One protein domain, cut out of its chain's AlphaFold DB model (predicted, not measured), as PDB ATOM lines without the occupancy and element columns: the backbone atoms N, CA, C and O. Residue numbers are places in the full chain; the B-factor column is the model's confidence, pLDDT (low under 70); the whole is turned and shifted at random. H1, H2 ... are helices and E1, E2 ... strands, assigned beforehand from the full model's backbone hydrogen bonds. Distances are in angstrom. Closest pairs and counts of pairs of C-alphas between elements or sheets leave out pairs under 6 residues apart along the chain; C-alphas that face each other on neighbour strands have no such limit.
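AT A GLANCE: This is residues 48 to 104 and 126 to 235 of the 235 residues of an uncharacterized protein of Thermoanaerobacterium thermosaccharolyticum M0795 (UniProt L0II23). The domain is a long rod made mainly of two twisted sheets, partly face to face as a sandwich: the long strands E7, E8 and E9 on one side, the long strands E4, E5 and E6 on the other. The two helices, H1 and H2, lie at one end of the rod beside the short strand E1, and the tip of the E5 and E6 hairpin makes the other end. The printed part has 167 residues, with two named helices and nine named strands in the order H1 E1 H2 E2 E3 E4 E5 E6 E7 E8 E9; one sheet runs E4 E5 E6, antiparallel, while the other is branched and mixed, with the short E1, E2 and E3 along one side of E9. The class is mostly strand. The whole is loose, with a radius of gyration of the C-alphas of 20.3 A and spans of 71 by 26 by 24 A.

IN THESE COORDINATES: In the branched sheet, E9 covers residues 215 to 231 and is 44.8 A long, E8 covers residues 196 to 211 at 45.8 A, and E7 covers residues 179 to 192 at 36.4 A. C-alpha 215 is at (269.162, 282.476, 235.555) and C-alpha 231 at (295.233, 280.381, 199.222). Its short strands are E1, residues 62 to 64, E2, residues 91 to 93, and E3, residues 97 to 99. In the other sheet, E4 is residues 128 to 138, 32.9 A long, E5 residues 141 to 154, 40.6 A, and E6 residues 159 to 173, 36.0 A. H2 is residues 75 to 86, 16.2 A long. H1 is residues 48 to 54, 9.7 A long, with C-alpha 48 at (267.433, 275.759, 241.657).

HOW THE PARTS SIT: E7, E8 and E9 form a meander, each strand the antiparallel neighbour of the one before. E7 lies on one side of E8 and E9 on the other; N 189 and O 200 are 2.8 A apart, and N 205 and O 222 are 2.8 A apart, both within hydrogen-bond range. E9 bends by 69 degrees at residue 219, and its pairing is staggered on the side away from E8. There E1 is antiparallel to it, with N 63 and O 216 at 2.8 A; E2 is parallel, with N 92 and O 223 at 2.9 A; and E3 is parallel, with N 99 and O 229 at 2.9 A. E4, E5 and E6 form a second meander, with N 136 and O 143 at 2.8 A and N 146 and O 169 at 2.8 A. The two sheets make a sandwich, two sheets face to face, their facing parts 9.4 A centre to centre and their strands at 21 degrees. The closest C-alphas of E6 and E7, Val 172 and Val 183, are 6.0 A apart. H2 is on the branched sheet at a height of 9.5 A, over E8 and E9, and runs along the strands, at 5 degrees to E8 on the local plane; its closest C-alphas with E9 are Ile 82 and Ile 219, 5.6 A. H1 only grazes this sheet, with residues 48 to 52. H1 and H2 are close but not clearly touching, with Val 51 and Val 75 as closest C-alphas at 7.0 A. In both helices every O i to N i+4 pair is within hydrogen-bond range.

THE WHOLE: The two C-alphas farthest apart, those of Glu 50 and Ile 156, are 71.7 A apart. Residues 105 to 125 are not printed, and C-alphas 104 and 126 stand 18.2 A apart across this cut, in the link from E3 to E4. Of the links that are printed whole, none is long. The mean pLDDT of the printed part is 87.4; residues 87 to 91, 98, 100 to 104, 126 and 156 to 157 are under 70.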
ATOM      1  N   ILE A  48     266.570 275.925 242.842       92.75
ATOM      2  CA  ILE A  48     267.433 275.759 241.657       92.75
ATOM      3  C   ILE A  48     268.762 275.059 241.962       92.75
ATOM      4  O   ILE A  48     269.230 274.262 241.151       92.75
ATOM      5  N   LEU A  49     269.372 275.316 243.122       92.38
ATOM      6  CA  LEU A  49     270.638 274.678 243.494       92.38
ATOM      7  C   LEU A  49     270.458 273.180 243.772       92.38
ATOM      8  O   LEU A  49     271.289 272.374 243.356       92.38
ATOM      9  N   GLU A  50     269.348 272.801 244.404       92.50
ATOM     10  CA  GLU A  50     268.995 271.397 244.625       92.50
ATOM     11  C   GLU A  50     268.646 270.698 243.307       92.50
ATOM     12  O   GLU A  50     269.085 269.574 243.077       92.50
ATOM     13  N   VAL A  51     267.944 271.386 242.398       92.62
ATOM     14  CA  VAL A  51     267.682 270.902 241.032       92.62
ATOM     15  C   VAL A  51     268.988 270.686 240.266       92.62
ATOM     16  O   VAL A  51     269.157 269.635 239.654       92.62
ATOM     17  N   CYS A  52     269.943 271.620 240.329       92.00
ATOM     18  CA  CYS A  52     271.259 271.432 239.707       92.00
ATOM     19  C   CYS A  52     271.957 270.194 240.277       92.00
ATOM     20  O   CYS A  52     272.422 269.351 239.511       92.00
ATOM     21  N   LYS A  53     271.958 270.036 241.606       91.56
ATOM     22  CA  LYS A  53     272.536 268.868 242.283       91.56
ATOM     23  C   LYS A  53     271.868 267.561 241.843       91.56
ATOM     24  O   LYS A  53     272.577 266.610 241.524       91.56
ATOM     25  N   TYR A  54     270.537 267.529 241.775       91.69
ATOM     26  CA  TYR A  54     269.756 266.381 241.301       91.69
ATOM     27  C   TYR A  54     270.113 265.999 239.854       91.69
ATOM     28  O   TYR A  54     270.268 264.822 239.546       91.69
ATOM     29  N   LEU A  55     270.337 266.988 238.984       91.31
ATOM     30  CA  LEU A  55     270.707 266.783 237.576       91.31
ATOM     31  C   LEU A  55     272.212 266.563 237.341       91.31
ATOM     32  O   LEU A  55     272.646 266.445 236.191       91.31
ATOM     33  N   GLY A  56     273.021 266.522 238.403       90.12
ATOM     34  CA  GLY A  56     274.476 266.375 238.308       90.12
ATOM     35  C   GLY A  56     275.192 267.605 237.735       90.12
ATOM     36  O   GLY A  56     276.282 267.486 237.176       90.12
ATOM     37  N   ILE A  57     274.586 268.786 237.845       90.62
ATOM     38  CA  ILE A  57     275.155 270.064 237.424       90.62
ATOM     39  C   ILE A  57     275.804 270.740 238.632       90.62
ATOM     40  O   ILE A  57     275.160 270.996 239.647       90.62
ATOM     41  N   ASP A  58     277.088 271.070 238.505       90.56
ATOM     42  CA  ASP A  58     277.816 271.852 239.507       90.56
ATOM     43  C   ASP A  58     277.156 273.230 239.707       90.56
ATOM     44  O   ASP A  58     276.877 273.934 238.738       90.56
ATOM     45  N   ALA A  59     276.942 273.651 240.955       87.00
ATOM     46  CA  ALA A  59     276.329 274.939 241.280       87.00
ATOM     47  C   ALA A  59     277.040 276.138 240.620       87.00
ATOM     48  O   ALA A  59     276.384 277.119 240.270       87.00
ATOM     49  N   LYS A  60     278.355 276.055 240.359       92.12
ATOM     50  CA  LYS A  60     279.114 277.115 239.659       92.12
ATOM     51  C   LYS A  60     278.660 277.349 238.213       92.12
ATOM     52  O   LYS A  60     278.969 278.379 237.612       92.12
ATOM     53  N   ASN A  61     277.967 276.374 237.635       92.12
ATOM     54  CA  ASN A  61     277.438 276.430 236.281       92.12
ATOM     55  C   ASN A  61     276.087 277.152 236.210       92.12
ATOM     56  O   ASN A  61     275.612 277.413 235.102       92.12
ATOM     57  N   PHE A  62     275.493 277.506 237.353       93.94
ATOM     58  CA  PHE A  62     274.333 278.382 237.427       93.94
ATOM     59  C   PHE A  62     274.764 279.846 237.568       93.94
ATOM     60  O   PHE A  62     275.593 280.203 238.405       93.94
ATOM     61  N   LYS A  63     274.178 280.717 236.747       92.31
ATOM     62  CA  LYS A  63     274.400 282.164 236.775       92.31
ATOM     63  C   LYS A  63     273.065 282.863 236.987       92.31
ATOM     64  O   LYS A  63     272.236 282.885 236.076       92.31
ATOM     65  N   LYS A  64     272.870 283.446 238.175       92.00
ATOM     66  CA  LYS A  64     271.669 284.230 238.492       92.00
ATOM     67  C   LYS A  64     271.635 285.485 237.628       92.00
ATOM     68  O   LYS A  64     272.533 286.321 237.710       92.00
ATOM     69  N   MET A  65     270.607 285.603 236.797       89.94
ATOM     70  CA  MET A  65     270.355 286.776 235.966       89.94
ATOM     71  C   MET A  65     268.946 286.721 235.388       89.94
ATOM     72  O   MET A  65     268.373 285.645 235.230       89.94
ATOM     73  N   LYS A  66     268.403 287.879 235.013       84.94
ATOM     74  CA  LYS A  66     267.157 287.927 234.250       84.94
ATOM     75  C   LYS A  66     267.411 287.336 232.863       84.94
ATOM     76  O   LYS A  66     268.297 287.817 232.157       84.94
ATOM     77  N   VAL A  67     266.647 286.315 232.482       82.00
ATOM     78  CA  VAL A  67     266.769 285.684 231.164       82.00
ATOM     79  C   VAL A  67     265.634 286.165 230.275       82.00
ATOM     80  O   VAL A  67     264.457 286.037 230.604       82.00
ATOM     81  N   THR A  68     265.998 286.750 229.142       76.88
ATOM     82  CA  THR A  68     265.063 287.144 228.089       76.88
ATOM     83  C   THR A  68     264.983 286.038 227.044       76.88
ATOM     84  O   THR A  68     266.022 285.523 226.642       76.88
ATOM     85  N   GLY A  69     263.782 285.708 226.570       80.38
ATOM     86  CA  GLY A  69     263.575 284.669 225.554       80.38
ATOM     87  C   GLY A  69     262.831 283.448 226.092       80.38
ATOM     88  O   GLY A  69     262.050 283.561 227.040       80.38
ATOM     89  N   LYS A  70     263.026 282.290 225.450       85.69
ATOM     90  CA  LYS A  70     262.359 281.041 225.830       85.69
ATOM     91  C   LYS A  70     263.102 280.390 226.994       85.69
ATOM     92  O   LYS A  70     264.312 280.211 226.939       85.69
ATOM     93  N   ASN A  71     262.351 279.998 228.019       90.25
ATOM     94  CA  ASN A  71     262.881 279.395 229.239       90.25
ATOM     95  C   ASN A  71     262.221 278.039 229.504       90.25
ATOM     96  O   ASN A  71     261.102 277.792 229.048       90.25
ATOM     97  N   VAL A  72     262.903 277.189 230.273       93.12
ATOM     98  CA  VAL A  72     262.328 275.975 230.869       93.12
ATOM     99  C   VAL A  72     261.818 276.278 232.275       93.12
ATOM    100  O   VAL A  72     262.436 277.056 233.000       93.12
ATOM    101  N   TYR A  73     260.710 275.671 232.683       93.25
ATOM    102  CA  TYR A  73     260.069 275.951 233.974       93.25
ATOM    103  C   TYR A  73     260.073 274.748 234.908       93.25
ATOM    104  O   TYR A  73     259.994 274.921 236.123       93.25
ATOM    105  N   THR A  74     260.182 273.541 234.363       94.50
ATOM    106  CA  THR A  74     260.148 272.290 235.122       94.50
ATOM    107  C   THR A  74     261.459 271.524 235.008       94.50
ATOM    108  O   THR A  74     262.217 271.674 234.044       94.50
ATOM    109  N   VAL A  75     261.724 270.662 235.989       94.06
ATOM    110  CA  VAL A  75     262.902 269.781 235.984       94.06
ATOM    111  C   VAL A  75     262.897 268.857 234.765       94.06
ATOM    112  O   VAL A  75     263.930 268.694 234.131       94.06
ATOM    113  N   GLY A  76     261.737 268.334 234.367       93.38
ATOM    114  CA  GLY A  76     261.598 267.442 233.215       93.38
ATOM    115  C   GLY A  76     261.885 268.113 231.874       93.38
ATOM    116  O   GLY A  76     262.436 267.488 230.969       93.38
ATOM    117  N   GLU A  77     261.541 269.392 231.722       94.44
ATOM    118  CA  GLU A  77     261.945 270.170 230.544       94.44
ATOM    119  C   GLU A  77     263.460 270.361 230.511       94.44
ATOM    120  O   GLU A  77     264.082 270.160 229.469       94.44
ATOM    121  N   LEU A  78     264.060 270.692 231.656       94.31
ATOM    122  CA  LEU A  78     265.504 270.849 231.777       94.31
ATOM    123  C   LEU A  78     266.245 269.529 231.489       94.31
ATOM    124  O   LEU A  78     267.211 269.532 230.728       94.31
ATOM    125  N   GLU A  79     265.760 268.398 232.008       93.50
ATOM    126  CA  GLU A  79     266.275 267.049 231.720       93.50
ATOM    127  C   GLU A  79     266.286 266.751 230.219       93.50
ATOM    128  O   GLU A  79     267.300 266.293 229.684       93.50
ATOM    129  N   LYS A  80     265.186 267.054 229.519       91.69
ATOM    130  CA  LYS A  80     265.079 266.849 228.068       91.69
ATOM    131  C   LYS A  80     266.118 267.667 227.308       91.69
ATOM    132  O   LYS A  80     266.801 267.118 226.446       91.69
ATOM    133  N   VAL A  81     266.270 268.946 227.651       90.62
ATOM    134  CA  VAL A  81     267.242 269.834 226.992       90.62
ATOM    135  C   VAL A  81     268.677 269.382 227.273       90.62
ATOM    136  O   VAL A  81     269.497 269.341 226.359       90.62
ATOM    137  N   ILE A  82     268.987 268.965 228.504       90.31
ATOM    138  CA  ILE A  82     270.302 268.404 228.850       90.31
ATOM    139  C   ILE A  82     270.574 267.130 228.048       90.31
ATOM    140  O   ILE A  82     271.672 266.961 227.520       90.31
ATOM    141  N   SER A  83     269.591 266.234 227.939       88.12
ATOM    142  CA  SER A  83     269.744 264.993 227.178       88.12
ATOM    143  C   SER A  83     270.003 265.264 225.696       88.12
ATOM    144  O   SER A  83     270.830 264.580 225.100       88.12
ATOM    145  N   GLN A  84     269.335 266.261 225.113       83.44
ATOM    146  CA  GLN A  84     269.567 266.697 223.732       83.44
ATOM    147  C   GLN A  84     270.948 267.335 223.555       83.44
ATOM    148  O   GLN A  84     271.612 267.091 222.558       83.44
ATOM    149  N   ALA A  85     271.416 268.116 224.529       82.50
ATOM    150  CA  ALA A  85     272.743 268.719 224.454       82.50
ATOM    151  C   ALA A  85     273.869 267.679 224.597       82.50
ATOM    152  O   ALA A  85     274.923 267.838 223.988       82.50
ATOM    153  N   LYS A  86     273.660 266.608 225.376       77.38
ATOM    154  CA  LYS A  86     274.660 265.550 225.623       77.38
ATOM    155  C   LYS A  86     274.924 264.632 224.430       77.38
ATOM    156  O   LYS A  86     275.978 264.006 224.395       77.38
ATOM    157  N   THR A  87     274.008 264.521 223.468       68.88
ATOM    158  CA  THR A  87     274.263 263.738 222.243       68.88
ATOM    159  C   THR A  87     275.281 264.416 221.323       68.88
ATOM    160  O   THR A  87     275.804 263.776 220.414       68.88
ATOM    161  N   GLN A  88     275.605 265.688 221.570       65.19
ATOM    162  CA  GLN A  88     276.630 266.423 220.841       65.19
ATOM    163  C   GLN A  88     278.013 266.152 221.463       65.19
ATOM    164  O   GLN A  88     278.236 266.399 222.648       65.19
ATOM    165  N   VAL A  89     278.936 265.616 220.660       62.44
ATOM    166  CA  VAL A  89     280.278 265.160 221.072       62.44
ATOM    167  C   VAL A  89     281.083 266.282 221.745       62.44
ATOM    168  O   VAL A  89     281.139 267.401 221.240       62.44
ATOM    169  N   SER A  90     281.760 265.967 222.857       67.31
ATOM    170  CA  SER A  90     282.552 266.934 223.640       67.31
ATOM    171  C   SER A  90     283.803 267.460 222.938       67.31
ATOM    172  O   SER A  90     284.302 268.519 223.311       67.31
ATOM    173  N   ILE A  91     284.316 266.737 221.940       69.12
ATOM    174  CA  ILE A  91     285.399 267.187 221.063       69.12
ATOM    175  C   ILE A  91     284.915 267.093 219.620       69.12
ATOM    176  O   ILE A  91     284.563 266.011 219.151       69.12
ATOM    177  N   ILE A  92     284.907 268.223 218.919       76.31
ATOM    178  CA  ILE A  92     284.523 268.292 217.509       76.31
ATOM    179  C   ILE A  92     285.763 268.681 216.711       76.31
ATOM    180  O   ILE A  92     286.224 269.821 216.775       76.31
ATOM    181  N   ASN A  93     286.287 267.722 215.952       80.19
ATOM    182  CA  ASN A  93     287.382 267.955 215.018       80.19
ATOM    183  C   ASN A  93     286.783 268.303 213.661       80.19
ATOM    184  O   ASN A  93     286.216 267.437 212.989       80.19
ATOM    185  N   LEU A  94     286.886 269.569 213.269       82.56
ATOM    186  CA  LEU A  94     286.502 269.982 211.929       82.56
ATOM    187  C   LEU A  94     287.584 269.535 210.937       82.56
ATOM    188  O   LEU A  94     288.772 269.619 211.264       82.56
ATOM    189  N   PRO A  95     287.196 269.050 209.744       74.31
ATOM    190  CA  PRO A  95     288.161 268.692 208.718       74.31
ATOM    191  C   PRO A  95     288.995 269.913 208.329       74.31
ATOM    192  O   PRO A  95     288.540 271.053 208.434       74.31
ATOM    193  N   GLU A  96     290.210 269.664 207.851       77.19
ATOM    194  CA  GLU A  96     291.006 270.710 207.226       77.19
ATOM    195  C   GLU A  96     290.306 271.177 205.948       77.19
ATOM    196  O   GLU A  96     289.956 270.367 205.088       77.19
ATOM    197  N   VAL A  97     290.071 272.483 205.836       73.12
ATOM    198  CA  VAL A  97     289.407 273.068 204.669       73.12
ATOM    199  C   VAL A  97     290.351 274.047 203.993       73.12
ATOM    200  O   VAL A  97     290.750 275.040 204.599       73.12
ATOM    201  N   THR A  98     290.659 273.788 202.723       67.50
ATOM    202  CA  THR A  98     291.263 274.780 201.830       67.50
ATOM    203  C   THR A  98     290.145 275.483 201.087       67.50
ATOM    204  O   THR A  98     289.373 274.856 200.361       67.50
ATOM    205  N   LEU A  99     290.027 276.783 201.307       75.81
ATOM    206  CA  LEU A  99     289.007 277.598 200.675       75.81
ATOM    207  C   LEU A  99     289.584 278.216 199.385       75.81
ATOM    208  O   LEU A  99     290.778 278.515 199.345       75.81
ATOM    209  N   SER A 100     288.740 278.446 198.363       65.12
ATOM    210  CA  SER A 100     289.023 279.262 197.155       65.12
ATOM    211  C   SER A 100     287.958 280.370 197.006       65.12
ATOM    212  O   SER A 100     286.777 280.137 197.284       65.12
ATOM    213  N   LYS A 101     288.368 281.600 196.662       62.41
ATOM    214  CA  LYS A 101     287.576 282.833 196.866       62.41
ATOM    215  C   LYS A 101     286.476 283.080 195.821       62.41
ATOM    216  O   LYS A 101     286.640 282.787 194.645       62.41
ATOM    217  N   ASN A 102     285.444 283.815 196.269       42.00
ATOM    218  CA  ASN A 102     284.621 284.761 195.495       42.00
ATOM    219  C   ASN A 102     284.718 286.175 196.140       42.00
ATOM    220  O   ASN A 102     284.777 286.306 197.362       42.00
ATOM    221  N   ASN A 103     284.817 287.233 195.326       35.94
ATOM    222  CA  ASN A 103     285.490 288.512 195.643       35.94
ATOM    223  C   ASN A 103     284.820 289.498 196.626       35.94
ATOM    224  O   ASN A 103     283.670 289.875 196.451       35.94
ATOM    225  N   THR A 104     285.631 290.046 197.545       40.97
ATOM    226  CA  THR A 104     285.597 291.427 198.095       40.97
ATOM    227  C   THR A 104     286.993 291.740 198.652       40.97
ATOM    228  O   THR A 104     287.522 290.921 199.390       40.97
ATOM    229  N   PRO A 126     303.877 295.251 204.132       60.88
ATOM    230  CA  PRO A 126     302.661 294.768 203.507       60.88
ATOM    231  C   PRO A 126     301.929 295.938 202.851       60.88
ATOM    232  O   PRO A 126     301.623 296.933 203.504       60.88
ATOM    233  N   THR A 127     301.659 295.821 201.553       76.00
ATOM    234  CA  THR A 127     300.988 296.883 200.791       76.00
ATOM    235  C   THR A 127     299.483 296.877 201.048       76.00
ATOM    236  O   THR A 127     298.829 297.915 200.985       76.00
ATOM    237  N   TYR A 128     298.920 295.708 201.354       86.06
ATOM    238  CA  TYR A 128     297.486 295.517 201.508       86.06
ATOM    239  C   TYR A 128     297.172 294.553 202.650       86.06
ATOM    240  O   TYR A 128     298.019 293.776 203.101       86.06
ATOM    241  N   SER A 129     295.923 294.592 203.110       87.94
ATOM    242  CA  SER A 129     295.418 293.660 204.110       87.94
ATOM    243  C   SER A 129     294.006 293.217 203.769       87.94
ATOM    244  O   SER A 129     293.280 293.912 203.055       87.94
ATOM    245  N   LYS A 130     293.613 292.059 204.288       87.88
ATOM    246  CA  LYS A 130     292.297 291.494 204.050       87.88
ATOM    247  C   LYS A 130     291.859 290.604 205.194       87.88
ATOM    248  O   LYS A 130     292.610 289.737 205.628       87.88
ATOM    249  N   MET A 131     290.625 290.790 205.650       91.88
ATOM    250  CA  MET A 131     290.030 289.871 206.611       91.88
ATOM    251  C   MET A 131     289.554 288.608 205.884       91.88
ATOM    252  O   MET A 131     288.864 288.677 204.860       91.88
ATOM    253  N   LEU A 132     289.962 287.458 206.399       91.94
ATOM    254  CA  LEU A 132     289.596 286.135 205.916       91.94
ATOM    255  C   LEU A 132     288.601 285.525 206.887       91.94
ATOM    256  O   LEU A 132     288.740 285.711 208.093       91.94
ATOM    257  N   TYR A 133     287.608 284.810 206.362       91.44
ATOM    258  CA  TYR A 133     286.527 284.237 207.153       91.44
ATOM    259  C   TYR A 133     286.328 282.764 206.825       91.44
ATOM    260  O   TYR A 133     286.486 282.342 205.676       91.44
ATOM    261  N   TYR A 134     285.944 282.004 207.843       89.12
ATOM    262  CA  TYR A 134     285.457 280.638 207.723       89.12
ATOM    263  C   TYR A 134     284.293 280.448 208.683       89.12
ATOM    264  O   TYR A 134     284.429 280.712 209.878       89.12
ATOM    265  N   THR A 135     283.159 279.990 208.162       91.06
ATOM    266  CA  THR A 135     281.972 279.715 208.967       91.06
ATOM    267  C   THR A 135     281.699 278.221 208.982       91.06
ATOM    268  O   THR A 135     281.542 277.596 207.935       91.06
ATOM    269  N   TYR A 136     281.624 277.660 210.183       88.69
ATOM    270  CA  TYR A 136     281.137 276.311 210.425       88.69
ATOM    271  C   TYR A 136     279.704 276.381 210.948       88.69
ATOM    272  O   TYR A 136     279.440 277.080 211.925       88.69
ATOM    273  N   ASN A 137     278.797 275.635 210.321       87.62
ATOM    274  CA  ASN A 137     277.417 275.503 210.774       87.62
ATOM    275  C   ASN A 137     277.272 274.177 211.522       87.62
ATOM    276  O   ASN A 137     277.389 273.106 210.924       87.62
ATOM    277  N   GLY A 138     277.066 274.274 212.830       80.88
ATOM    278  CA  GLY A 138     276.667 273.163 213.680       80.88
ATOM    279  C   GLY A 138     275.145 273.067 213.785       80.88
ATOM    280  O   GLY A 138     274.402 273.849 213.196       80.88
ATOM    281  N   ASP A 139     274.675 272.100 214.566       79.50
ATOM    282  CA  ASP A 139     273.248 271.945 214.847       79.50
ATOM    283  C   ASP A 139     272.776 273.013 215.851       79.50
ATOM    284  O   ASP A 139     273.085 272.952 217.045       79.50
ATOM    285  N   GLY A 140     272.071 274.030 215.346       82.75
ATOM    286  CA  GLY A 140     271.532 275.148 216.125       82.75
ATOM    287  C   GLY A 140     272.534 276.256 216.469       82.75
ATOM    288  O   GLY A 140     272.244 277.081 217.338       82.75
ATOM    289  N   TYR A 141     273.720 276.279 215.854       90.19
ATOM    290  CA  TYR A 141     274.689 277.371 216.001       90.19
ATOM    291  C   TYR A 141     275.616 277.484 214.785       90.19
ATOM    292  O   TYR A 141     275.900 276.501 214.103       90.19
ATOM    293  N   SER A 142     276.177 278.672 214.579       92.00
ATOM    294  CA  SER A 142     277.200 278.945 213.571       92.00
ATOM    295  C   SER A 142     278.415 279.591 214.223       92.00
ATOM    296  O   SER A 142     278.296 280.563 214.965       92.00
ATOM    297  N   LEU A 143     279.603 279.055 213.952       93.69
ATOM    298  CA  LEU A 143     280.874 279.633 214.381       93.69
ATOM    299  C   LEU A 143     281.544 280.310 213.203       93.69
ATOM    300  O   LEU A 143     281.835 279.649 212.210       93.69
ATOM    301  N   THR A 144     281.845 281.596 213.340       94.12
ATOM    302  CA  THR A 144     282.584 282.357 212.333       94.12
ATOM    303  C   THR A 144     283.959 282.694 212.877       94.12
ATOM    304  O   THR A 144     284.104 283.468 213.823       94.12
ATOM    305  N   TYR A 145     284.970 282.096 212.263       93.62
ATOM    306  CA  TYR A 145     286.375 282.384 212.495       93.62
ATOM    307  C   TYR A 145     286.816 283.484 211.541       93.62
ATOM    308  O   TYR A 145     286.400 283.509 210.380       93.62
ATOM    309  N   SER A 146     287.681 284.371 212.017       92.38
ATOM    310  CA  SER A 146     288.321 285.369 211.176       92.38
ATOM    311  C   SER A 146     289.796 285.533 211.496       92.38
ATOM    312  O   SER A 146     290.228 285.321 212.631       92.38
ATOM    313  N   ILE A 147     290.569 285.909 210.483       94.56
ATOM    314  CA  ILE A 147     291.986 286.239 210.608       94.56
ATOM    315  C   ILE A 147     292.348 287.344 209.618       94.56
ATOM    316  O   ILE A 147     291.922 287.325 208.461       94.56
ATOM    317  N   LEU A 148     293.138 288.315 210.071       92.44
ATOM    318  CA  LEU A 148     293.681 289.350 209.199       92.44
ATOM    319  C   LEU A 148     294.880 288.790 208.423       92.44
ATOM    320  O   LEU A 148     295.853 288.358 209.030       92.44
ATOM    321  N   GLY A 149     294.823 288.806 207.095       91.88
ATOM    322  CA  GLY A 149     295.944 288.482 206.215       91.88
ATOM    323  C   GLY A 149     296.564 289.738 205.617       91.88
ATOM    324  O   GLY A 149     295.849 290.666 205.237       91.88
ATOM    325  N   TYR A 150     297.886 289.764 205.505       91.62
ATOM    326  CA  TYR A 150     298.634 290.810 204.813       91.62
ATOM    327  C   TYR A 150     299.220 290.257 203.522       91.62
ATOM    328  O   TYR A 150     299.722 289.133 203.517       91.62
ATOM    329  N   TYR A 151     299.171 291.028 202.439       90.69
ATOM    330  CA  TYR A 151     299.660 290.574 201.140       90.69
ATOM    331  C   TYR A 151     300.333 291.684 200.332       90.69
ATOM    332  O   TYR A 151     300.188 292.883 200.602       90.69
ATOM    333  N   SER A 152     301.080 291.263 199.317       89.81
ATOM    334  CA  SER A 152     301.691 292.124 198.308       89.81
ATOM    335  C   SER A 152     301.632 291.448 196.934       89.81
ATOM    336  O   SER A 152     301.110 290.342 196.797       89.81
ATOM    337  N   TYR A 153     302.134 292.126 195.907       86.75
ATOM    338  CA  TYR A 153     302.200 291.614 194.540       86.75
ATOM    339  C   TYR A 153     303.647 291.559 194.070       86.75
ATOM    340  O   TYR A 153     304.432 292.480 194.320       86.75
ATOM    341  N   TYR A 154     304.017 290.483 193.382       81.19
ATOM    342  CA  TYR A 154     305.313 290.387 192.721       81.19
ATOM    343  C   TYR A 154     305.351 291.351 191.535       81.19
ATOM    344  O   TYR A 154     304.843 291.035 190.463       81.19
ATOM    345  N   GLY A 155     305.968 292.519 191.738       73.12
ATOM    346  CA  GLY A 155     306.347 293.493 190.708       73.12
ATOM    347  C   GLY A 155     305.492 293.478 189.433       73.12
ATOM    348  O   GLY A 155     304.299 293.759 189.460       73.12
ATOM    349  N   ILE A 156     306.132 293.157 188.306       63.53
ATOM    350  CA  ILE A 156     305.567 293.260 186.949       63.53
ATOM    351  C   ILE A 156     304.492 292.186 186.678       63.53
ATOM    352  O   ILE A 156     303.641 292.379 185.813       63.53
ATOM    353  N   SER A 157     304.501 291.061 187.404       66.56
ATOM    354  CA  SER A 157     303.608 289.925 187.135       66.56
ATOM    355  C   SER A 157     302.249 290.024 187.828       66.56
ATOM    356  O   SER A 157     301.405 289.161 187.597       66.56
ATOM    357  N   TRP A 158     302.035 291.041 188.679       78.25
ATOM    358  CA  TRP A 158     300.820 291.213 189.491       78.25
ATOM    359  C   TRP A 158     300.395 289.925 190.212       78.25
ATOM    360  O   TRP A 158     299.217 289.715 190.490       78.25
ATOM    361  N   THR A 159     301.353 289.042 190.514       85.38
ATOM    362  CA  THR A 159     301.083 287.769 191.182       85.38
ATOM    363  C   THR A 159     300.979 288.035 192.678       85.38
ATOM    364  O   THR A 159     301.974 288.468 193.269       85.38
ATOM    365  N   PRO A 160     299.801 287.844 193.293       89.12
ATOM    366  CA  PRO A 160     299.621 288.115 194.707       89.12
ATOM    367  C   PRO A 160     300.331 287.060 195.559       89.12
ATOM    368  O   PRO A 160     300.381 285.889 195.188       89.12
ATOM    369  N   TYR A 161     300.863 287.469 196.707       90.00
ATOM    370  CA  TYR A 161     301.440 286.572 197.707       90.00
ATOM    371  C   TYR A 161     301.214 287.110 199.117       90.00
ATOM    372  O   TYR A 161     301.205 288.327 199.344       90.00
ATOM    373  N   TRP A 162     301.046 286.206 200.077       92.31
ATOM    374  CA  TRP A 162     300.902 286.580 201.480       92.31
ATOM    375  C   TRP A 162     302.248 286.999 202.077       92.31
ATOM    376  O   TRP A 162     303.294 286.405 201.814       92.31
ATOM    377  N   THR A 163     302.214 288.031 202.909       92.31
ATOM    378  CA  THR A 163     303.381 288.622 203.577       92.31
ATOM    379  C   THR A 163     303.277 288.585 205.093       92.31
ATOM    380  O   THR A 163     304.269 288.853 205.769       92.31
ATOM    381  N   GLY A 164     302.108 288.241 205.639       90.88
ATOM    382  CA  GLY A 164     301.905 288.155 207.076       90.88
ATOM    383  C   GLY A 164     300.486 287.788 207.481       90.88
ATOM    384  O   GLY A 164     299.563 287.747 206.668       90.88
ATOM    385  N   VAL A 165     300.317 287.600 208.786       94.06
ATOM    386  CA  VAL A 165     299.025 287.455 209.461       94.06
ATOM    387  C   VAL A 165     298.953 288.405 210.650       94.06
ATOM    388  O   VAL A 165     299.967 288.713 211.273       94.06
ATOM    389  N   GLY A 166     297.753 288.882 210.946       90.19
ATOM    390  CA  GLY A 166     297.435 289.701 212.106       90.19
ATOM    391  C   GLY A 166     296.571 288.947 213.113       90.19
ATOM    392  O   GLY A 166     296.640 287.725 213.240       90.19
ATOM    393  N   ALA A 167     295.747 289.699 213.843       90.19
ATOM    394  CA  ALA A 167     294.863 289.141 214.858       90.19
ATOM    395  C   ALA A 167     293.811 288.195 214.255       90.19
ATOM    396  O   ALA A 167     293.310 288.409 213.148       90.19
ATOM    397  N   SER A 168     293.455 287.173 215.029       93.75
ATOM    398  CA  SER A 168     292.358 286.253 214.751       93.75
ATOM    399  C   SER A 168     291.248 286.411 215.790       93.75
ATOM    400  O   SER A 168     291.483 286.840 216.923       93.75
ATOM    401  N   SER A 169     290.017 286.087 215.404       92.75
ATOM    402  CA  SER A 169     288.858 286.107 216.300       92.75
ATOM    403  C   SER A 169     287.851 285.019 215.938       92.75
ATOM    404  O   SER A 169     287.869 284.476 214.834       92.75
ATOM    405  N   VAL A 170     286.968 284.703 216.882       95.25
ATOM    406  CA  VAL A 170     285.848 283.785 216.683       95.25
ATOM    407  C   VAL A 170     284.587 284.394 217.280       95.25
ATOM    408  O   VAL A 170     284.620 284.967 218.370       95.25
ATOM    409  N   SER A 171     283.471 284.247 216.578       94.50
ATOM    410  CA  SER A 171     282.139 284.592 217.066       94.50
ATOM    411  C   SER A 171     281.198 283.402 216.926       94.50
ATOM    412  O   SER A 171     281.389 282.551 216.058       94.50
ATOM    413  N   VAL A 172     280.171 283.363 217.772       95.25
ATOM    414  CA  VAL A 172     279.071 282.403 217.668       95.25
ATOM    415  C   VAL A 172     277.779 283.147 217.383       95.25
ATOM    416  O   VAL A 172     277.520 284.182 217.996       95.25
ATOM    417  N   ASP A 173     276.994 282.603 216.469       93.31
ATOM    418  CA  ASP A 173     275.618 282.992 216.198       93.31
ATOM    419  C   ASP A 173     274.701 281.772 216.366       93.31
ATOM    420  O   ASP A 173     275.162 280.628 216.317       93.31
ATOM    421  N   THR A 174     273.418 281.994 216.627       90.00
ATOM    422  CA  THR A 174     272.451 280.918 216.858       90.00
ATOM    423  C   THR A 174     271.038 281.356 216.502       90.00
ATOM    424  O   THR A 174     270.599 282.454 216.837       90.00
ATOM    425  N   ASP A 175     270.299 280.455 215.867       85.12
ATOM    426  CA  ASP A 175     268.856 280.545 215.656       85.12
ATOM    427  C   ASP A 175     268.059 279.874 216.793       85.12
ATOM    428  O   ASP A 175     266.824 279.917 216.819       85.12
ATOM    429  N   SER A 176     268.748 279.271 217.768       84.12
ATOM    430  CA  SER A 176     268.117 278.611 218.902       84.12
ATOM    431  C   SER A 176     267.475 279.628 219.835       84.12
ATOM    432  O   SER A 176     268.131 280.456 220.464       84.12
ATOM    433  N   LEU A 177     266.159 279.509 220.003       85.19
ATOM    434  CA  LEU A 177     265.409 280.342 220.944       85.19
ATOM    435  C   LEU A 177     265.574 279.900 222.406       85.19
ATOM    436  O   LEU A 177     265.188 280.647 223.304       85.19
ATOM    437  N   LEU A 178     266.063 278.676 222.638       88.69
ATOM    438  CA  LEU A 178     266.108 278.035 223.957       88.69
ATOM    439  C   LEU A 178     267.531 277.874 224.501       88.69
ATOM    440  O   LEU A 178     267.735 277.972 225.712       88.69
ATOM    441  N   ILE A 179     268.501 277.601 223.625       90.12
ATOM    442  CA  ILE A 179     269.896 277.389 224.012       90.12
ATOM    443  C   ILE A 179     270.684 278.657 223.709       90.12
ATOM    444  O   ILE A 179     270.733 279.131 222.582       90.12
ATOM    445  N   VAL A 180     271.346 279.177 224.734       91.38
ATOM    446  CA  VAL A 180     272.278 280.293 224.622       91.38
ATOM    447  C   VAL A 180     273.686 279.732 224.485       91.38
ATOM    448  O   VAL A 180     274.201 279.091 225.403       91.38
ATOM    449  N   TYR A 181     274.331 280.017 223.360       92.56
ATOM    450  CA  TYR A 181     275.711 279.621 223.106       92.56
ATOM    451  C   TYR A 181     276.689 280.728 223.498       92.56
ATOM    452  O   TYR A 181     276.450 281.912 223.260       92.56
ATOM    453  N   LYS A 182     277.819 280.347 224.097       93.25
ATOM    454  CA  LYS A 182     278.953 281.247 224.344       93.25
ATOM    455  C   LYS A 182     280.234 280.591 223.866       93.25
ATOM    456  O   LYS A 182     280.603 279.528 224.358       93.25
ATOM    457  N   VAL A 183     280.927 281.249 222.943       95.50
ATOM    458  CA  VAL A 183     282.246 280.813 222.481       95.50
ATOM    459  C   VAL A 183     283.341 281.513 223.279       95.50
ATOM    460  O   VAL A 183     283.251 282.701 223.580       95.50
ATOM    461  N   THR A 184     284.371 280.769 223.662       95.06
ATOM    462  CA  THR A 184     285.598 281.294 224.266       95.06
ATOM    463  C   THR A 184     286.791 280.743 223.489       95.06
ATOM    464  O   THR A 184     286.940 279.521 223.440       95.06
ATOM    465  N   PRO A 185     287.649 281.586 222.890       93.25
ATOM    466  CA  PRO A 185     288.878 281.101 222.276       93.25
ATOM    467  C   PRO A 185     289.807 280.531 223.357       93.25
ATOM    468  O   PRO A 185     290.058 281.191 224.365       93.25
ATOM    469  N   ILE A 186     290.287 279.301 223.161       93.38
ATOM    470  CA  ILE A 186     291.325 278.686 224.002       93.38
ATOM    471  C   ILE A 186     292.688 278.962 223.368       93.38
ATOM    472  O   ILE A 186     293.595 279.459 224.031       93.38
ATOM    473  N   ASN A 187     292.812 278.672 222.072       93.38
ATOM    474  CA  ASN A 187     294.024 278.880 221.298       93.38
ATOM    475  C   ASN A 187     293.652 279.235 219.854       93.38
ATOM    476  O   ASN A 187     292.835 278.556 219.241       93.38
ATOM    477  N   MET A 188     294.238 280.288 219.292       93.19
ATOM    478  CA  MET A 188     294.049 280.641 217.883       93.19
ATOM    479  C   MET A 188     295.377 281.097 217.302       93.19
ATOM    480  O   MET A 188     295.905 282.140 217.683       93.19
ATOM    481  N   GLN A 189     295.915 280.308 216.379       94.56
ATOM    482  CA  GLN A 189     297.236 280.522 215.804       94.56
ATOM    483  C   GLN A 189     297.120 280.689 214.297       94.56
ATOM    484  O   GLN A 189     296.747 279.761 213.578       94.56
ATOM    485  N   GLY A 190     297.441 281.897 213.842       94.06
ATOM    486  CA  GLY A 190     297.640 282.207 212.437       94.06
ATOM    487  C   GLY A 190     299.082 281.941 212.031       94.06
ATOM    488  O   GLY A 190     300.008 282.367 212.718       94.06
ATOM    489  N   THR A 191     299.277 281.280 210.901       95.50
ATOM    490  CA  THR A 191     300.583 281.122 210.249       95.50
ATOM    491  C   THR A 191     300.442 281.422 208.765       95.50
ATOM    492  O   THR A 191     299.330 281.410 208.237       95.50
ATOM    493  N   TYR A 192     301.550 281.723 208.092       94.44
ATOM    494  CA  TYR A 192     301.541 281.990 206.659       94.44
ATOM    495  C   TYR A 192     302.825 281.511 205.987       94.44
ATOM    496  O   TYR A 192     303.884 281.424 206.611       94.44
ATOM    497  N   ASN A 193     302.712 281.247 204.694       93.38
ATOM    498  CA  ASN A 193     303.804 281.277 203.726       93.38
ATOM    499  C   ASN A 193     303.347 282.137 202.531       93.38
ATOM    500  O   ASN A 193     302.296 282.762 202.617       93.38
ATOM    501  N   SER A 194     304.102 282.206 201.432       91.25
ATOM    502  CA  SER A 194     303.713 283.031 200.272       91.25
ATOM    503  C   SER A 194     302.380 282.626 199.635       91.25
ATOM    504  O   SER A 194     301.722 283.467 199.024       91.25
ATOM    505  N   ASP A 195     301.982 281.366 199.799       89.88
ATOM    506  CA  ASP A 195     300.920 280.728 199.026       89.88
ATOM    507  C   ASP A 195     299.636 280.562 199.848       89.88
ATOM    508  O   ASP A 195     298.536 280.615 199.297       89.88
ATOM    509  N   TYR A 196     299.760 280.419 201.172       93.38
ATOM    510  CA  TYR A 196     298.644 280.166 202.077       93.38
ATOM    511  C   TYR A 196     298.762 280.915 203.405       93.38
ATOM    512  O   TYR A 196     299.846 281.075 203.971       93.38
ATOM    513  N   ILE A 197     297.600 281.265 203.951       93.94
ATOM    514  CA  ILE A 197     297.404 281.530 205.377       93.94
ATOM    515  C   ILE A 197     296.705 280.325 205.996       93.94
ATOM    516  O   ILE A 197     295.691 279.874 205.472       93.94
ATOM    517  N   THR A 198     297.200 279.865 207.142       95.19
ATOM    518  CA  THR A 198     296.598 278.789 207.933       95.19
ATOM    519  C   THR A 198     296.162 279.323 209.292       95.19
ATOM    520  O   THR A 198     296.981 279.864 210.037       95.19
ATOM    521  N   LEU A 199     294.894 279.120 209.650       95.31
ATOM    522  CA  LEU A 199     294.377 279.330 211.003       95.31
ATOM    523  C   LEU A 199     294.123 277.978 211.664       95.31
ATOM    524  O   LEU A 199     293.266 277.217 211.217       95.31
ATOM    525  N   LYS A 200     294.834 277.713 212.759       95.44
ATOM    526  CA  LYS A 200     294.521 276.628 213.694       95.44
ATOM    527  C   LYS A 200     293.784 277.218 214.884       95.44
ATOM    528  O   LYS A 200     294.335 278.080 215.572       95.44
ATOM    529  N   ALA A 201     292.557 276.778 215.118       94.94
ATOM    530  CA  ALA A 201     291.736 277.271 216.214       94.94
ATOM    531  C   ALA A 201     291.291 276.128 217.126       94.94
ATOM    532  O   ALA A 201     290.908 275.056 216.669       94.94
ATOM    533  N   GLU A 202     291.320 276.394 218.423       95.00
ATOM    534  CA  GLU A 202     290.730 275.598 219.486       95.00
ATOM    535  C   GLU A 202     289.844 276.533 220.310       95.00
ATOM    536  O   GLU A 202     290.301 277.540 220.866       95.00
ATOM    537  N   VAL A 203     288.553 276.226 220.361       94.88
ATOM    538  CA  VAL A 203     287.552 277.069 221.013       94.88
ATOM    539  C   VAL A 203     286.671 276.233 221.928       94.88
ATOM    540  O   VAL A 203     286.319 275.097 221.614       94.88
ATOM    541  N   ARG A 204     286.281 276.809 223.063       95.19
ATOM    542  CA  ARG A 204     285.276 276.229 223.951       95.19
ATOM    543  C   ARG A 204     283.909 276.804 223.613       95.19
ATOM    544  O   ARG A 204     283.719 278.017 223.704       95.19
ATOM    545  N   LEU A 205     282.966 275.936 223.279       93.56
ATOM    546  CA  LEU A 205     281.562 276.268 223.091       93.56
ATOM    547  C   LEU A 205     280.767 275.823 224.322       93.56
ATOM    548  O   LEU A 205     280.547 274.632 224.546       93.56
ATOM    549  N   ASP A 206     280.346 276.794 225.123       93.56
ATOM    550  CA  ASP A 206     279.503 276.570 226.291       93.56
ATOM    551  C   ASP A 206     278.030 276.739 225.915       93.56
ATOM    552  O   ASP A 206     277.644 277.747 225.317       93.56
ATOM    553  N   MET A 207     277.204 275.770 226.309       92.69
ATOM    554  CA  MET A 207     275.761 275.774 226.074       92.69
ATOM    555  C   MET A 207     275.034 276.065 227.378       92.69
ATOM    556  O   MET A 207     275.264 275.394 228.389       92.69
ATOM    557  N   TYR A 208     274.140 277.043 227.349       93.38
ATOM    558  CA  TYR A 208     273.329 277.449 228.487       93.38
ATOM    559  C   TYR A 208     271.846 277.348 228.155       93.38
ATOM    560  O   TYR A 208     271.445 277.577 227.020       93.38
ATOM    561  N   VAL A 209     271.024 277.083 229.162       93.81
ATOM    562  CA  VAL A 209     269.566 277.173 229.056       93.81
ATOM    563  C   VAL A 209     269.030 278.137 230.104       93.81
ATOM    564  O   VAL A 209     269.505 278.162 231.246       93.81
ATOM    565  N   GLY A 210     268.052 278.946 229.704       92.88
ATOM    566  CA  GLY A 210     267.278 279.774 230.616       92.88
ATOM    567  C   GLY A 210     266.358 278.920 231.468       92.88
ATOM    568  O   GLY A 210     265.480 278.241 230.939       92.88
ATOM    569  N   VAL A 211     266.553 278.949 232.782       91.94
ATOM    570  CA  VAL A 211     265.644 278.334 233.753       91.94
ATOM    571  C   VAL A 211     264.778 279.431 234.349       91.94
ATOM    572  O   VAL A 211     265.280 280.345 235.006       91.94
ATOM    573  N   SER A 212     263.471 279.352 234.101       85.69
ATOM    574  CA  SER A 212     262.483 280.363 234.475       85.69
ATOM    575  C   SER A 212     262.996 281.772 234.124       85.69
ATOM    576  O   SER A 212     263.708 281.956 233.142       85.69
ATOM    577  N   ASN A 213     262.678 282.780 234.924       85.56
ATOM    578  CA  ASN A 213     263.284 284.107 234.829       85.56
ATOM    579  C   ASN A 213     264.366 284.323 235.909       85.56
ATOM    580  O   ASN A 213     264.544 285.440 236.395       85.56
ATOM    581  N   ILE A 214     265.039 283.245 236.337       89.50
ATOM    582  CA  ILE A 214     265.947 283.268 237.498       89.50
ATOM    583  C   ILE A 214     267.428 283.206 237.106       89.50
ATOM    584  O   ILE A 214     268.276 283.742 237.825       89.50
ATOM    585  N   GLY A 215     267.772 282.559 235.988       92.25
ATOM    586  CA  GLY A 215     269.162 282.476 235.555       92.25
ATOM    587  C   GLY A 215     269.436 281.508 234.415       92.25
ATOM    588  O   GLY A 215     268.539 280.861 233.878       92.25
ATOM    589  N   LEU A 216     270.715 281.423 234.059       94.06
ATOM    590  CA  LEU A 216     271.238 280.515 233.043       94.06
ATOM    591  C   LEU A 216     271.948 279.337 233.703       94.06
ATOM    592  O   LEU A 216     272.805 279.533 234.567       94.06
ATOM    593  N   VAL A 217     271.651 278.127 233.245       94.62
ATOM    594  CA  VAL A 217     272.344 276.897 233.653       94.62
ATOM    595  C   VAL A 217     273.203 276.408 232.497       94.62
ATOM    596  O   VAL A 217     272.683 276.206 231.401       94.62
ATOM    597  N   LYS A 218     274.510 276.213 232.718       94.12
ATOM    598  CA  LYS A 218     275.387 275.560 231.735       94.12
ATOM    599  C   LYS A 218     275.058 274.070 231.685       94.12
ATOM    600  O   LYS A 218     275.222 273.376 232.686       94.12
ATOM    601  N   ILE A 219     274.626 273.596 230.521       91.75
ATOM    602  CA  ILE A 219     274.175 272.213 230.307       91.75
ATOM    603  C   ILE A 219     275.209 271.356 229.578       91.75
ATOM    604  O   ILE A 219     275.226 270.142 229.764       91.75
ATOM    605  N   ASN A 220     276.077 271.976 228.775       90.38
ATOM    606  CA  ASN A 220     277.160 271.285 228.084       90.38
ATOM    607  C   ASN A 220     278.342 272.233 227.792       90.38
ATOM    608  O   ASN A 220     278.232 273.460 227.901       90.38
ATOM    609  N   SER A 221     279.491 271.646 227.468       91.00
ATOM    610  CA  SER A 221     280.745 272.308 227.133       91.00
ATOM    611  C   SER A 221     281.488 271.455 226.111       91.00
ATOM    612  O   SER A 221     281.973 270.380 226.459       91.00
ATOM    613  N   ASN A 222     281.628 271.952 224.887       90.44
ATOM    614  CA  ASN A 222     282.372 271.258 223.839       90.44
ATOM    615  C   ASN A 222     283.656 272.017 223.512       90.44
ATOM    616  O   ASN A 222     283.684 273.248 223.537       90.44
ATOM    617  N   THR A 223     284.715 271.282 223.199       92.62
ATOM    618  CA  THR A 223     285.950 271.824 222.629       92.62
ATOM    619  C   THR A 223     285.930 271.552 221.134       92.62
ATOM    620  O   THR A 223     285.742 270.418 220.704       92.62
ATOM    621  N   ILE A 224     286.075 272.596 220.330       91.25
ATOM    622  CA  ILE A 224     286.022 272.510 218.873       91.25
ATOM    623  C   ILE A 224     287.394 272.893 218.354       91.25
ATOM    624  O   ILE A 224     287.886 273.983 218.652       91.25
ATOM    625  N   THR A 225     287.999 271.998 217.584       93.25
ATOM    626  CA  THR A 225     289.280 272.243 216.927       93.25
ATOM    627  C   THR A 225     289.078 272.318 215.426       93.25
ATOM    628  O   THR A 225     288.392 271.470 214.848       93.25
ATOM    629  N   SER A 226     289.696 273.298 214.783       91.44
ATOM    630  CA  SER A 226     289.637 273.482 213.339       91.44
ATOM    631  C   SER A 226     290.987 273.895 212.772       91.44
ATOM    632  O   SER A 226     291.815 274.513 213.444       91.44
ATOM    633  N   THR A 227     291.214 273.522 211.515       93.31
ATOM    634  CA  THR A 227     292.318 274.028 210.701       93.31
ATOM    635  C   THR A 227     291.742 274.500 209.376       93.31
ATOM    636  O   THR A 227     291.018 273.763 208.708       93.31
ATOM    637  N   THR A 228     292.034 275.737 209.000       92.44
ATOM    638  CA  THR A 228     291.542 276.320 207.750       92.44
ATOM    639  C   THR A 228     292.676 276.999 207.011       92.44
ATOM    640  O   THR A 228     293.461 277.721 207.625       92.44
ATOM    641  N   ASN A 229     292.723 276.789 205.699       92.75
ATOM    642  CA  ASN A 229     293.697 277.388 204.803       92.75
ATOM    643  C   ASN A 229     293.004 278.298 203.783       92.75
ATOM    644  O   ASN A 229     292.001 277.916 203.176       92.75
ATOM    645  N   TRP A 230     293.583 279.473 203.552       92.44
ATOM    646  CA  TRP A 230     293.214 280.373 202.460       92.44
ATOM    647  C   TRP A 230     294.406 280.529 201.527       92.44
ATOM    648  O   TRP A 230     295.477 280.949 201.965       92.44
ATOM    649  N   ASP A 231     294.217 280.195 200.256       91.88
ATOM    650  CA  ASP A 231     295.233 280.381 199.222       91.88
ATOM    651  C   ASP A 231     295.296 281.843 198.731       91.88
ATOM    652  O   ASP A 231     294.528 282.713 199.160       91.88
ATOM    653  N   THR A 232     296.207 282.137 197.806       89.25
ATOM    654  CA  THR A 232     296.332 283.474 197.202       89.25
ATOM    655  C   THR A 232     295.132 283.885 196.348       89.25
ATOM    656  O   THR A 232     295.009 285.070 196.039       89.25
ATOM    657  N   SER A 233     294.191 282.982 196.027       87.06
ATOM    658  CA  SER A 233     292.936 283.381 195.375       87.06
ATOM    659  C   SER A 233     292.105 284.295 196.273       87.06
ATOM    660  O   SER A 233     291.279 285.039 195.759       87.06
ATOM    661  N   TYR A 234     292.342 284.305 197.596       83.75
ATOM    662  CA  TYR A 234     291.669 285.194 198.545       83.75
ATOM    663  C   TYR A 234     292.143 286.628 198.540       83.75
ATOM    664  O   TYR A 234     291.498 287.438 199.208       83.75
ATOM    665  N   ILE A 235     293.193 286.957 197.803       80.88
ATOM    666  CA  ILE A 235     293.714 288.316 197.692       80.88
ATOM    667  C   ILE A 235     292.769 289.166 196.836       80.88
ATOM    668  O   ILE A 235     292.254 288.683 195.807       80.88
TER     669      ILE A 235